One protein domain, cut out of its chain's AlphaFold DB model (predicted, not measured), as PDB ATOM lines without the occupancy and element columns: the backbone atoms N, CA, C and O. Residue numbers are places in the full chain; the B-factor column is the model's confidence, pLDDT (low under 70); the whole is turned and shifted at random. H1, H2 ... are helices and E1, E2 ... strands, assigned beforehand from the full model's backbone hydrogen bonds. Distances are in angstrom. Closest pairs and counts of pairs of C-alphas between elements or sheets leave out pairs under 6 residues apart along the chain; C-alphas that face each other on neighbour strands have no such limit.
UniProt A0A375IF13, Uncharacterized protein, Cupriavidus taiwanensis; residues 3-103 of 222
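Overview. This is residues 3 to 103 of the 222 residues of an uncharacterized protein of Cupriavidus taiwanensis (UniProt A0A375IF13). One long helix, H2, packs over one face of a strongly twisted antiparallel sheet of four strands, making two layers, and runs along the strands; the short helix H1 only grazes the sheet. The printed part has 101 residues, in the order E1 E2 E3 H1 E4 H2, with sheet order E1 - E2 - E3 - E4; its class is mixed, helices and strands. It is compact, with a radius of gyration of the C-alphas of 14.7 A, yet elongated, spanning 47 by 24 by 23 A.

Along the chain. E1, residues 3 to 7, begins with C-alpha 3 at (248.355, 161.418, 179.121). E2, residues 19 to 28, measures 28.7 A; E3, residues 36 to 43, measures 21.6 A and bends by 53 degrees at residue 40. H1 is residues 50 to 54 and E4 residues 64 to 66. H2, residues 72 to 102, measures 44.6 A and ends with C-alpha 102 at (247.405, 183.053, 206.135).

Arrangement. E1, E2 and E3 form a meander, each strand the antiparallel neighbour of the one before. In the hairpin E1 and E2, N 4 and O 26 are 3.0 A apart; in the hairpin E2 and E3, N 25 and O 39 are 2.7 A apart. E4 is antiparallel to E3, with N 38 and O 64 at 3.5 A. H2 is on the sheet at a height of 7.6 A and runs along the strands, at 27 degrees to E3 on the local plane; it lies over E3, on which 7 of its C-alphas fall, and only just not over E4, on which 2 fall; the closest C-alphas of H2 and E3 are those of Leu 86 and Leu 40, 7.5 A apart, and the closest of H2 and E4 are those of Phe 82 and Phe 64, 6.8 A apart. H1 and H2 are close but not clearly touching, with C-alphas 51 and 93 at 7.0 A. Every O i to N i+4 pair is within hydrogen-bond range in H1, and 26 of 27 in H2.

Size, cuts and confidence. The C-alphas farthest apart, Asn 69 and Ala 103, are 47.6 A apart. The printed part has no cut. The link E1 to E2 is long. Residues 42 to 63 and residue 67 have pLDDT under 70.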
ATOM      1  N   TRP A   3     248.812 160.191 178.483       76.38
ATOM      2  CA  TRP A   3     248.355 161.418 179.121       76.38
ATOM      3  C   TRP A   3     248.884 162.653 178.388       76.38
ATOM      4  O   TRP A   3     249.930 162.592 177.744       76.38
ATOM      5  N   LEU A   4     248.151 163.761 178.485       81.38
ATOM      6  CA  LEU A   4     248.572 165.079 178.003       81.38
ATOM      7  C   LEU A   4     248.071 166.169 178.951       81.38
ATOM      8  O   LEU A   4     247.114 165.954 179.699       81.38
ATOM      9  N   GLN A   5     248.714 167.336 178.921       80.12
ATOM     10  CA  GLN A   5     248.311 168.500 179.705       80.12
ATOM     11  C   GLN A   5     247.997 169.690 178.798       80.12
ATOM     12  O   GLN A   5     248.773 169.997 177.897       80.12
ATOM     13  N   ALA A   6     246.885 170.377 179.063       84.06
ATOM     14  CA  ALA A   6     246.531 171.632 178.401       84.06
ATOM     15  C   ALA A   6     246.546 172.774 179.420       84.06
ATOM     16  O   ALA A   6     245.861 172.687 180.437       84.06
ATOM     17  N   ALA A   7     247.333 173.820 179.174       84.50
ATOM     18  CA  ALA A   7     247.406 174.975 180.065       84.50
ATOM     19  C   ALA A   7     246.074 175.740 180.084       84.50
ATOM     20  O   ALA A   7     245.455 175.943 179.039       84.50
ATOM     21  N   LEU A   8     245.653 176.175 181.270       83.19
ATOM     22  CA  LEU A   8     244.529 177.090 181.442       83.19
ATOM     23  C   LEU A   8     245.043 178.527 181.585       83.19
ATOM     24  O   LEU A   8     246.149 178.752 182.069       83.19
ATOM     25  N   ALA A   9     244.223 179.491 181.166       81.81
ATOM     26  CA  ALA A   9     244.610 180.900 181.124       81.81
ATOM     27  C   ALA A   9     244.705 181.557 182.510       81.81
ATOM     28  O   ALA A   9     245.535 182.438 182.711       81.81
ATOM     29  N   ALA A  10     243.853 181.155 183.454       81.44
ATOM     30  CA  ALA A  10     243.779 181.767 184.776       81.44
ATOM     31  C   ALA A  10     244.554 180.924 185.798       81.44
ATOM     32  O   ALA A  10     244.123 179.803 186.056       81.44
ATOM     33  N   PRO A  11     245.652 181.419 186.396       84.38
ATOM     34  CA  PRO A  11     246.346 180.713 187.470       84.38
ATOM     35  C   PRO A  11     245.558 180.768 188.792       84.38
ATOM     36  O   PRO A  11     244.568 181.491 188.919       84.38
ATOM     37  N   ILE A  12     245.999 180.002 189.795       84.12
ATOM     38  CA  ILE A  12     245.552 180.165 191.185       84.12
ATOM     39  C   ILE A  12     246.596 180.987 191.945       84.12
ATOM     40  O   ILE A  12     247.748 180.574 192.040       84.12
ATOM     41  N   GLN A  13     246.177 182.103 192.539       87.81
ATOM     42  CA  GLN A  13     247.035 182.951 193.370       87.81
ATOM     43  C   GLN A  13     246.817 182.646 194.858       87.81
ATOM     44  O   GLN A  13     245.720 182.883 195.372       87.81
ATOM     45  N   VAL A  14     247.836 182.152 195.565       84.88
ATOM     46  CA  VAL A  14     247.719 181.743 196.982       84.88
ATOM     47  C   VAL A  14     248.288 182.786 197.949       84.88
ATOM     48  O   VAL A  14     247.717 183.017 199.015       84.88
ATOM     49  N   GLY A  15     249.356 183.473 197.552       78.19
ATOM     50  CA  GLY A  15     249.950 184.601 198.275       78.19
ATOM     51  C   GLY A  15     250.262 185.753 197.324       78.19
ATOM     52  O   GLY A  15     249.812 185.739 196.184       78.19
ATOM     53  N   ASN A  16     251.042 186.744 197.753       72.19
ATOM     54  CA  ASN A  16     251.471 187.809 196.838       72.19
ATOM     55  C   ASN A  16     252.451 187.283 195.774       72.19
ATOM     56  O   ASN A  16     252.330 187.662 194.616       72.19
ATOM     57  N   ASP A  17     253.309 186.323 196.139       77.81
ATOM     58  CA  ASP A  17     254.374 185.796 195.271       77.81
ATOM     59  C   ASP A  17     254.255 184.283 194.986       77.81
ATOM     60  O   ASP A  17     255.189 183.669 194.474       77.81
ATOM     61  N   ASP A  18     253.116 183.663 195.323       83.12
ATOM     62  CA  ASP A  18     252.875 182.230 195.101       83.12
ATOM     63  C   ASP A  18     251.731 182.006 194.103       83.12
ATOM     64  O   ASP A  18     250.542 182.080 194.449       83.12
ATOM     65  N   GLU A  19     252.128 181.778 192.848       85.44
ATOM     66  CA  GLU A  19     251.262 181.496 191.707       85.44
ATOM     67  C   GLU A  19     251.337 180.011 191.326       85.44
ATOM     68  O   GLU A  19     252.400 179.465 191.011       85.44
ATOM     69  N   LEU A  20     250.173 179.366 191.266       84.31
ATOM     70  CA  LEU A  20     250.026 178.000 190.790       84.31
ATOM     71  C   LEU A  20     249.475 178.008 189.367       84.31
ATOM     72  O   LEU A  20     248.295 178.289 189.132       84.31
ATOM     73  N   LYS A  21     250.317 177.613 188.411       83.38
ATOM     74  CA  LYS A  21     249.887 177.430 187.021       83.38
ATOM     75  C   LYS A  21     248.912 176.273 186.932       83.38
ATOM     76  O   LYS A  21     249.215 175.179 187.400       83.38
ATOM     77  N   THR A  22     247.770 176.492 186.307       79.69
ATOM     78  CA  THR A  22     246.704 175.496 186.185       79.69
ATOM     79  C   THR A  22     246.699 174.847 184.808       79.69
ATOM     80  O   THR A  22     246.877 175.518 183.793       79.69
ATOM     81  N   TYR A  23     246.448 173.544 184.768       80.31
ATOM     82  CA  TYR A  23     246.347 172.753 183.551       80.31
ATOM     83  C   TYR A  23     245.209 171.745 183.672       80.31
ATOM     84  O   TYR A  23     244.794 171.360 184.760       80.31
ATOM     85  N   LEU A  24     244.754 171.237 182.542       79.62
ATOM     86  CA  LEU A  24     243.904 170.063 182.468       79.62
ATOM     87  C   LEU A  24     244.774 168.852 182.173       79.62
ATOM     88  O   LEU A  24     245.436 168.820 181.139       79.62
ATOM     89  N   LEU A  25     244.763 167.860 183.051       77.81
ATOM     90  CA  LEU A  25     245.341 166.551 182.802       77.81
ATOM     91  C   LEU A  25     244.301 165.668 182.120       77.81
ATOM     92  O   LEU A  25     243.275 165.335 182.711       77.81
ATOM     93  N   PHE A  26     244.609 165.247 180.903       78.75
ATOM     94  CA  PHE A  26     243.851 164.255 180.158       78.75
ATOM     95  C   PHE A  26     244.554 162.907 180.275       78.75
ATOM     96  O   PHE A  26     245.777 162.835 180.148       78.75
ATOM     97  N   SER A  27     243.797 161.829 180.467       75.88
ATOM     98  CA  SER A  27     244.332 160.466 180.447       75.88
ATOM     99  C   SER A  27     243.385 159.470 179.774       75.88
ATOM    100  O   SER A  27     242.165 159.629 179.815       75.88
ATOM    101  N   ASN A  28     243.958 158.455 179.120       77.31
ATOM    102  CA  ASN A  28     243.236 157.357 178.462       77.31
ATOM    103  C   ASN A  28     244.149 156.103 178.363       77.31
ATOM    104  O   ASN A  28     245.363 156.162 178.606       77.31
ATOM    105  N   SER A  29     243.591 154.936 178.036       79.00
ATOM    106  CA  SER A  29     244.349 153.714 177.742       79.00
ATOM    107  C   SER A  29     244.921 153.627 176.318       79.00
ATOM    108  O   SER A  29     245.726 152.733 176.088       79.00
ATOM    109  N   HIS A  30     244.589 154.551 175.405       75.75
ATOM    110  CA  HIS A  30     244.901 154.543 173.959       75.75
ATOM    111  C   HIS A  30     244.160 153.452 173.164       75.75
ATOM    112  O   HIS A  30     243.721 153.699 172.049       75.75
ATOM    113  N   ASP A  31     243.971 152.272 173.748       80.00
ATOM    114  CA  ASP A  31     243.238 151.133 173.172       80.00
ATOM    115  C   ASP A  31     241.710 151.176 173.405       80.00
ATOM    116  O   ASP A  31     241.002 150.231 173.073       80.00
ATOM    117  N   GLY A  32     241.192 152.245 174.023       70.44
ATOM    118  CA  GLY A  32     239.764 152.419 174.310       70.44
ATOM    119  C   GLY A  32     239.219 151.598 175.489       70.44
ATOM    120  O   GLY A  32     238.059 151.774 175.858       70.44
ATOM    121  N   THR A  33     240.031 150.751 176.135       77.00
ATOM    122  CA  THR A  33     239.623 149.976 177.328       77.00
ATOM    123  C   THR A  33     239.350 150.848 178.555       77.00
ATOM    124  O   THR A  33     238.654 150.428 179.482       77.00
ATOM    125  N   ARG A  34     239.878 152.078 178.580       70.31
ATOM    126  CA  ARG A  34     239.583 153.093 179.591       70.31
ATOM    127  C   ARG A  34     239.050 154.354 178.914       70.31
ATOM    128  O   ARG A  34     239.639 154.812 177.938       70.31
ATOM    129  N   PRO A  35     237.983 154.955 179.458       72.38
ATOM    130  CA  PRO A  35     237.431 156.190 178.918       72.38
ATOM    131  C   PRO A  35     238.405 157.358 179.104       72.38
ATOM    132  O   PRO A  35     239.276 157.320 179.979       72.38
ATOM    133  N   ILE A  36     238.201 158.415 178.316       73.62
ATOM    134  CA  ILE A  36     238.887 159.697 178.511       73.62
ATOM    135  C   ILE A  36     238.543 160.214 179.913       73.62
ATOM    136  O   ILE A  36     237.374 160.205 180.296       73.62
ATOM    137  N   ASP A  37     239.558 160.622 180.670       74.62
ATOM    138  CA  ASP A  37     239.438 161.214 182.003       74.62
ATOM    139  C   ASP A  37     240.164 162.564 182.020       74.62
ATOM    140  O   ASP A  37     241.352 162.619 181.692       74.62
ATOM    141  N   ILE A  38     239.446 163.635 182.369       75.44
ATOM    142  CA  ILE A  38     239.955 165.015 182.407       75.44
ATOM    143  C   ILE A  38     239.886 165.537 183.842       75.44
ATOM    144  O   ILE A  38     238.829 165.470 184.474       75.44
ATOM    145  N   ARG A  39     240.999 166.085 184.343       72.88
ATOM    146  CA  ARG A  39     241.128 166.625 185.709       72.88
ATOM    147  C   ARG A  39     241.874 167.951 185.722       72.88
ATOM    148  O   ARG A  39     242.795 168.135 184.937       72.88
ATOM    149  N   LEU A  40     241.538 168.845 186.648       73.69
ATOM    150  CA  LEU A  40     242.328 170.053 186.898       73.69
ATOM    151  C   LEU A  40     243.554 169.717 187.749       73.69
ATOM    152  O   LEU A  40     243.420 169.206 188.856       73.69
ATOM    153  N   THR A  41     244.729 170.041 187.220       71.31
ATOM    154  CA  THR A  41     246.039 169.915 187.859       71.31
ATOM    155  C   THR A  41     246.700 171.277 187.969       71.31
ATOM    156  O   THR A  41     246.434 172.166 187.167       71.31
ATOM    157  N   THR A  42     247.612 171.450 188.918       69.12
ATOM    158  CA  THR A  42     248.450 172.650 188.998       69.12
ATOM    159  C   THR A  42     249.930 172.295 188.967       69.12
ATOM    160  O   THR A  42     250.292 171.145 189.198       69.12
ATOM    161  N   ILE A  43     250.793 173.266 188.668       66.12
ATOM    162  CA  ILE A  43     252.249 173.162 188.804       66.12
ATOM    163  C   ILE A  43     252.732 174.286 189.732       66.12
ATOM    164  O   ILE A  43     253.042 175.378 189.266       66.12
ATOM    165  N   ARG A  44     252.749 174.008 191.044       63.00
ATOM    166  CA  ARG A  44     253.909 174.037 191.971       63.00
ATOM    167  C   ARG A  44     253.459 173.544 193.359       63.00
ATOM    168  O   ARG A  44     252.333 173.814 193.745       63.00
ATOM    169  N   VAL A  45     254.305 172.726 194.005       45.88
ATOM    170  CA  VAL A  45     254.267 172.109 195.363       45.88
ATOM    171  C   VAL A  45     252.885 171.751 195.961       45.88
ATOM    172  O   VAL A  45     252.725 171.505 197.142       45.88
ATOM    173  N   VAL A  46     251.862 171.550 195.134       46.75
ATOM    174  CA  VAL A  46     250.640 170.810 195.486       46.75
ATOM    175  C   VAL A  46     250.056 170.131 194.252       46.75
ATOM    176  O   VAL A  46     248.859 170.208 193.975       46.75
ATOM    177  N   CYS A  47     250.882 169.482 193.431       49.94
ATOM    178  CA  CYS A  47     250.363 168.975 192.167       49.94
ATOM    179  C   CYS A  47     249.652 167.608 192.316       49.94
ATOM    180  O   CYS A  47     250.265 166.543 192.358       49.94
ATOM    181  N   ASN A  48     248.310 167.709 192.378       40.78
ATOM    182  CA  ASN A  48     247.285 166.906 191.674       40.78
ATOM    183  C   ASN A  48     247.033 165.447 192.132       40.78
ATOM    184  O   ASN A  48     247.922 164.616 192.012       40.78
ATOM    185  N   ASN A  49     245.879 165.010 192.674       49.66
ATOM    186  CA  ASN A  49     244.441 165.322 192.475       49.66
ATOM    187  C   ASN A  49     243.732 166.080 193.623       49.66
ATOM    188  O   ASN A  49     242.511 165.987 193.783       49.66
ATOM    189  N   THR A  50     244.464 166.769 194.488       42.31
ATOM    190  CA  THR A  50     243.907 167.363 195.713       42.31
ATOM    191  C   THR A  50     242.703 168.292 195.479       42.31
ATOM    192  O   THR A  50     241.749 168.255 196.253       42.31
ATOM    193  N   LEU A  51     242.701 169.053 194.380       47.59
ATOM    194  CA  LEU A  51     241.583 169.910 193.981       47.59
ATOM    195  C   LEU A  51     240.326 169.094 193.651       47.59
ATOM    196  O   LEU A  51     239.259 169.328 194.196       47.59
ATOM    197  N   THR A  52     240.483 168.049 192.837       45.09
ATOM    198  CA  THR A  52     239.401 167.134 192.450       45.09
ATOM    199  C   THR A  52     238.866 166.326 193.643       45.09
ATOM    200  O   THR A  52     237.714 165.898 193.645       45.09
ATOM    201  N   LEU A  53     239.688 166.119 194.680       38.72
ATOM    202  CA  LEU A  53     239.329 165.408 195.914       38.72
ATOM    203  C   LEU A  53     238.799 166.331 197.027       38.72
ATOM    204  O   LEU A  53     238.099 165.848 197.916       38.72
ATOM    205  N   ALA A  54     239.035 167.646 196.968       37.91
ATOM    206  CA  ALA A  54     238.295 168.636 197.758       37.91
ATOM    207  C   ALA A  54     236.786 168.557 197.478       37.91
ATOM    208  O   ALA A  54     235.960 168.787 198.367       37.91
ATOM    209  N   THR A  55     236.466 168.160 196.252       41.62
ATOM    210  CA  THR A  55     235.140 167.980 195.671       41.62
ATOM    211  C   THR A  55     234.676 166.519 195.787       41.62
ATOM    212  O   THR A  55     233.905 166.043 194.962       41.62
ATOM    213  N   ARG A  56     235.133 165.790 196.829       40.09
ATOM    214  CA  ARG A  56     234.735 164.416 197.228       40.09
ATOM    215  C   ARG A  56     233.244 164.245 197.575       40.09
ATOM    216  O   ARG A  56     232.896 163.398 198.393       40.09
ATOM    217  N   ALA A  57     232.345 164.972 196.939       39.00
ATOM    218  CA  ALA A  57     231.015 164.447 196.735       39.00
ATOM    219  C   ALA A  57     231.066 163.632 195.437       39.00
ATOM    220  O   ALA A  57     231.578 164.086 194.418       39.00
ATOM    221  N   ARG A  58     230.534 162.410 195.454       39.78
ATOM    222  CA  ARG A  58     230.165 161.635 194.255       39.78
ATOM    223  C   ARG A  58     229.040 162.335 193.464       39.78
ATOM    224  O   ARG A  58     228.145 161.682 192.941       39.78
ATOM    225  N   GLU A  59     229.046 163.657 193.438       39.91
ATOM    226  CA  GLU A  59     228.091 164.490 192.741       39.91
ATOM    227  C   GLU A  59     228.539 164.612 191.288       39.91
ATOM    228  O   GLU A  59     229.727 164.680 190.967       39.91
ATOM    229  N   ALA A  60     227.569 164.551 190.384       38.69
ATOM    230  CA  ALA A  60     227.807 164.697 188.961       38.69
ATOM    231  C   ALA A  60     228.550 166.020 188.684       38.69
ATOM    232  O   ALA A  60     228.084 167.079 189.089       38.69
ATOM    233  N   GLY A  61     229.693 165.960 187.990       48.84
ATOM    234  CA  GLY A  61     230.417 167.156 187.529       48.84
ATOM    235  C   GLY A  61     231.911 167.220 187.859       48.84
ATOM    236  O   GLY A  61     232.605 168.054 187.292       48.84
ATOM    237  N   THR A  62     232.446 166.340 188.708       51.25
ATOM    238  CA  THR A  62     233.863 166.408 189.135       51.25
ATOM    239  C   THR A  62     234.862 165.790 188.158       51.25
ATOM    240  O   THR A  62     236.042 166.129 188.166       51.25
ATOM    241  N   PHE A  63     234.394 164.866 187.319       59.53
ATOM    242  CA  PHE A  63     235.196 164.184 186.309       59.53
ATOM    243  C   PHE A  63     234.447 164.195 184.986       59.53
ATOM    244  O   PHE A  63     233.279 163.794 184.919       59.53
ATOM    245  N   PHE A  64     235.134 164.580 183.915       70.62
ATOM    246  CA  PHE A  64     234.603 164.397 182.573       70.62
ATOM    247  C   PHE A  64     235.038 163.037 182.035       70.62
ATOM    248  O   PHE A  64     236.147 162.879 181.528       70.62
ATOM    249  N   ARG A  65     234.157 162.044 182.190       71.56
ATOM    250  CA  ARG A  65     234.378 160.673 181.727       71.56
ATOM    251  C   ARG A  65     233.327 160.268 180.707       71.56
ATOM    252  O   ARG A  65     232.152 160.170 181.061       71.56
ATOM    253  N   ARG A  66     233.739 160.021 179.463       72.31
ATOM    254  CA  ARG A  66     232.845 159.624 178.362       72.31
ATOM    255  C   ARG A  66     233.418 158.464 177.557       72.31
ATOM    256  O   ARG A  66     234.630 158.383 177.355       72.31
ATOM    257  N   GLY A  67     232.531 157.559 177.143       69.12
ATOM    258  CA  GLY A  67     232.842 156.518 176.166       69.12
ATOM    259  C   GLY A  67     232.944 157.098 174.754       69.12
ATOM    260  O   GLY A  67     232.485 158.210 174.494       69.12
ATOM    261  N   HIS A  68     233.527 156.337 173.830       70.75
ATOM    262  CA  HIS A  68     233.770 156.764 172.445       70.75
ATOM    263  C   HIS A  68     232.520 156.727 171.537       70.75
ATOM    264  O   HIS A  68     232.645 156.697 170.319       70.75
ATOM    265  N   ASN A  69     231.314 156.702 172.110       76.38
ATOM    266  CA  ASN A  69     230.044 156.509 171.401       76.38
ATOM    267  C   ASN A  69     229.123 157.746 171.398       76.38
ATOM    268  O   ASN A  69     227.995 157.661 170.917       76.38
ATOM    269  N   LEU A  70     229.566 158.886 171.943       75.06
ATOM    270  CA  LEU A  70     228.801 160.139 171.913       75.06
ATOM    271  C   LEU A  70     229.023 160.909 170.604       75.06
ATOM    272  O   LEU A  70     230.130 160.934 170.069       75.06
ATOM    273  N   SER A  71     227.984 161.606 170.130       84.69
ATOM    274  CA  SER A  71     228.127 162.578 169.040       84.69
ATOM    275  C   SER A  71     228.961 163.785 169.480       84.69
ATOM    276  O   SER A  71     228.959 164.163 170.656       84.69
ATOM    277  N   LEU A  72     229.646 164.420 168.524       80.50
ATOM    278  CA  LEU A  72     230.526 165.560 168.796       80.50
ATOM    279  C   LEU A  72     229.778 166.756 169.405       80.50
ATOM    280  O   LEU A  72     230.297 167.380 170.326       80.50
ATOM    281  N   ASP A  73     228.542 167.029 168.977       83.69
ATOM    282  CA  ASP A  73     227.744 168.143 169.514       83.69
ATOM    283  C   ASP A  73     227.374 167.943 170.990       83.69
ATOM    284  O   ASP A  73     227.484 168.863 171.810       83.69
ATOM    285  N   LYS A  74     226.977 166.715 171.357       81.25
ATOM    286  CA  LYS A  74     226.685 166.362 172.754       81.25
ATOM    287  C   LYS A  74     227.954 166.423 173.594       81.25
ATOM    288  O   LYS A  74     227.945 167.021 174.667       81.25
ATOM    289  N   LEU A  75     229.055 165.883 173.070       81.31
ATOM    290  CA  LEU A  75     230.358 165.940 173.727       81.31
ATOM    291  C   LEU A  75     230.789 167.389 173.996       81.31
ATOM    292  O   LEU A  75     231.206 167.698 175.109       81.31
ATOM    293  N   GLY A  76     230.648 168.277 173.009       82.00
ATOM    294  CA  GLY A  76     231.000 169.691 173.136       82.00
ATOM    295  C   GLY A  76     230.144 170.430 174.165       82.00
ATOM    296  O   GLY A  76     230.678 171.202 174.961       82.00
ATOM    297  N   THR A  77     228.836 170.165 174.192       84.62
ATOM    298  CA  THR A  77     227.914 170.774 175.165       84.62
ATOM    299  C   THR A  77     228.247 170.346 176.592       84.62
ATOM    300  O   THR A  77     228.388 171.185 177.482       84.62
ATOM    301  N   GLU A  78     228.443 169.046 176.814       82.75
ATOM    302  CA  GLU A  78     228.759 168.520 178.143       82.75
ATOM    303  C   GLU A  78     230.163 168.926 178.612       82.75
ATOM    304  O   GLU A  78     230.359 169.199 179.797       82.75
ATOM    305  N   ALA A  79     231.134 169.005 177.695       79.25
ATOM    306  CA  ALA A  79     232.474 169.486 178.011       79.25
ATOM    307  C   ALA A  79     232.446 170.956 178.453       79.25
ATOM    308  O   ALA A  79     233.070 171.288 179.458       79.25
ATOM    309  N   LYS A  80     231.691 171.825 177.763       82.50
ATOM    310  CA  LYS A  80     231.524 173.236 178.160       82.50
ATOM    311  C   LYS A  80     230.935 173.371 179.565       82.50
ATOM    312  O   LYS A  80     231.516 174.067 180.390       82.50
ATOM    313  N   ALA A  81     229.855 172.646 179.861       81.12
ATOM    314  CA  ALA A  81     229.237 172.668 181.189       81.12
ATOM    315  C   ALA A  81     230.203 172.185 182.290       81.12
ATOM    316  O   ALA A  81     230.280 172.774 183.369       81.12
ATOM    317  N   PHE A  82     230.985 171.138 182.006       78.94
ATOM    318  CA  PHE A  82     232.046 170.681 182.903       78.94
ATOM    319  C   PHE A  82     233.114 171.762 183.127       78.94
ATOM    320  O   PHE A  82     233.505 172.009 184.266       78.94
ATOM    321  N   PHE A  83     233.559 172.431 182.061       78.50
ATOM    322  CA  PHE A  83     234.549 173.505 182.145       78.50
ATOM    323  C   PHE A  83     234.082 174.686 182.992       78.50
ATOM    324  O   PHE A  83     234.850 175.187 183.812       78.50
ATOM    325  N   GLU A  84     232.834 175.114 182.832       80.06
ATOM    326  CA  GLU A  84     232.262 176.203 183.629       80.06
ATOM    327  C   GLU A  84     232.248 175.860 185.124       80.06
ATOM    328  O   GLU A  84     232.664 176.672 185.957       80.06
ATOM    329  N   LEU A  85     231.845 174.632 185.472       77.44
ATOM    330  CA  LEU A  85     231.875 174.155 186.855       77.44
ATOM    331  C   LEU A  85     233.306 174.098 187.406       77.44
ATOM    332  O   LEU A  85     233.547 174.504 188.543       77.44
ATOM    333  N   LEU A  86     234.253 173.636 186.590       75.00
ATOM    334  CA  LEU A  86     235.663 173.529 186.951       75.00
ATOM    335  C   LEU A  86     236.282 174.895 187.277       75.00
ATOM    336  O   LEU A  86     236.953 175.044 188.296       75.00
ATOM    337  N   LEU A  87     236.033 175.901 186.432       76.25
ATOM    338  CA  LEU A  87     236.523 177.267 186.643       76.25
ATOM    339  C   LEU A  87     235.880 177.911 187.879       76.25
ATOM    340  O   LEU A  87     236.543 178.635 188.626       76.25
ATOM    341  N   LYS A  88     234.603 177.616 188.148       77.75
ATOM    342  CA  LYS A  88     233.944 178.054 189.383       77.75
ATOM    343  C   LYS A  88     234.587 177.416 190.618       77.75
ATOM    344  O   LYS A  88     234.878 178.128 191.583       77.75
ATOM    345  N   ASP A  89     234.847 176.110 190.591       75.44
ATOM    346  CA  ASP A  89     235.523 175.407 191.689       75.44
ATOM    347  C   ASP A  89     236.933 175.967 191.921       75.44
ATOM    348  O   ASP A  89     237.284 176.278 193.057       75.44
ATOM    349  N   GLN A  90     237.694 176.246 190.857       75.81
ATOM    350  CA  GLN A  90     239.025 176.855 190.950       75.81
ATOM    351  C   GLN A  90     239.049 178.101 191.856       75.81
ATOM    352  O   GLN A  90     239.929 178.226 192.711       75.81
ATOM    353  N   SER A  91     238.062 178.994 191.728       79.19
ATOM    354  CA  SER A  91     237.961 180.194 192.574       79.19
ATOM    355  C   SER A  91     237.726 179.875 194.060       79.19
ATOM    356  O   SER A  91     238.311 180.512 194.941       79.19
ATOM    357  N   THR A  92     236.928 178.843 194.350       80.88
ATOM    358  CA  THR A  92     236.649 178.374 195.717       80.88
ATOM    359  C   THR A  92     237.911 177.806 196.353       80.88
ATOM    360  O   THR A  92     238.237 178.092 197.506       80.88
ATOM    361  N   GLN A  93     238.660 177.031 195.579       78.75
ATOM    362  CA  GLN A  93     239.886 176.407 196.045       78.75
ATOM    363  C   GLN A  93     240.985 177.440 196.264       78.75
ATOM    364  O   GLN A  93     241.661 177.386 197.287       78.75
ATOM    365  N   GLN A  94     241.091 178.444 195.388       85.31
ATOM    366  CA  GLN A  94     241.968 179.588 195.617       85.31
ATOM    367  C   GLN A  94     241.688 180.243 196.976       85.31
ATOM    368  O   GLN A  94     242.619 180.525 197.727       85.31
ATOM    369  N   ALA A  95     240.417 180.457 197.330       86.94
ATOM    370  CA  ALA A  95     240.062 181.042 198.621       86.94
ATOM    371  C   ALA A  95     240.494 180.159 199.808       86.94
ATOM    372  O   ALA A  95     240.987 180.676 200.811       86.94
ATOM    373  N   ILE A  96     240.355 178.834 199.696       86.25
ATOM    374  CA  ILE A  96     240.815 177.884 200.724       86.25
ATOM    375  C   ILE A  96     242.342 177.920 200.854       86.25
ATOM    376  O   ILE A  96     242.857 177.996 201.968       86.25
ATOM    377  N   MET A  97     243.063 177.909 199.735       88.25
ATOM    378  CA  MET A  97     244.526 177.957 199.727       88.25
ATOM    379  C   MET A  97     245.040 179.266 200.335       88.25
ATOM    380  O   MET A  97     245.921 179.233 201.190       88.25
ATOM    381  N   LYS A  98     244.420 180.408 200.004       91.00
ATOM    382  CA  LYS A  98     244.720 181.703 200.645       91.00
ATOM    383  C   LYS A  98     244.533 181.651 202.164       91.00
ATOM    384  O   LYS A  98     245.376 182.151 202.903       91.00
ATOM    385  N   LYS A  99     243.464 181.008 202.651       92.19
ATOM    386  CA  LYS A  99     243.256 180.798 204.096       92.19
ATOM    387  C   LYS A  99     244.350 179.923 204.713       92.19
ATOM    388  O   LYS A  99     244.843 180.250 205.787       92.19
ATOM    389  N   MET A 100     244.752 178.843 204.041       93.00
ATOM    390  CA  MET A 100     245.859 177.985 204.489       93.00
ATOM    391  C   MET A 100     247.186 178.746 204.558       93.00
ATOM    392  O   MET A 100     247.969 178.516 205.476       93.00
ATOM    393  N   ALA A 101     247.429 179.653 203.611       92.88
ATOM    394  CA  ALA A 101     248.641 180.465 203.571       92.88
ATOM    395  C   ALA A 101     248.664 181.544 204.658       92.88
ATOM    396  O   ALA A 101     249.730 181.851 205.176       92.88
ATOM    397  N   ALA A 102     247.507 182.079 205.047       93.81
ATOM    398  CA  ALA A 102     247.405 183.053 206.135       93.81
ATOM    399  C   ALA A 102     247.434 182.415 207.538       93.81
ATOM    400  O   ALA A 102     247.773 183.082 208.514       93.81
ATOM    401  N   ALA A 103     247.055 181.141 207.666       95.50
ATOM    402  CA  ALA A 103     246.941 180.471 208.956       95.50
ATOM    403  C   ALA A 103     248.281 179.876 209.419       95.50
ATOM    404  O   ALA A 103     248.860 179.021 208.743       95.50
TER     405      ALA A 103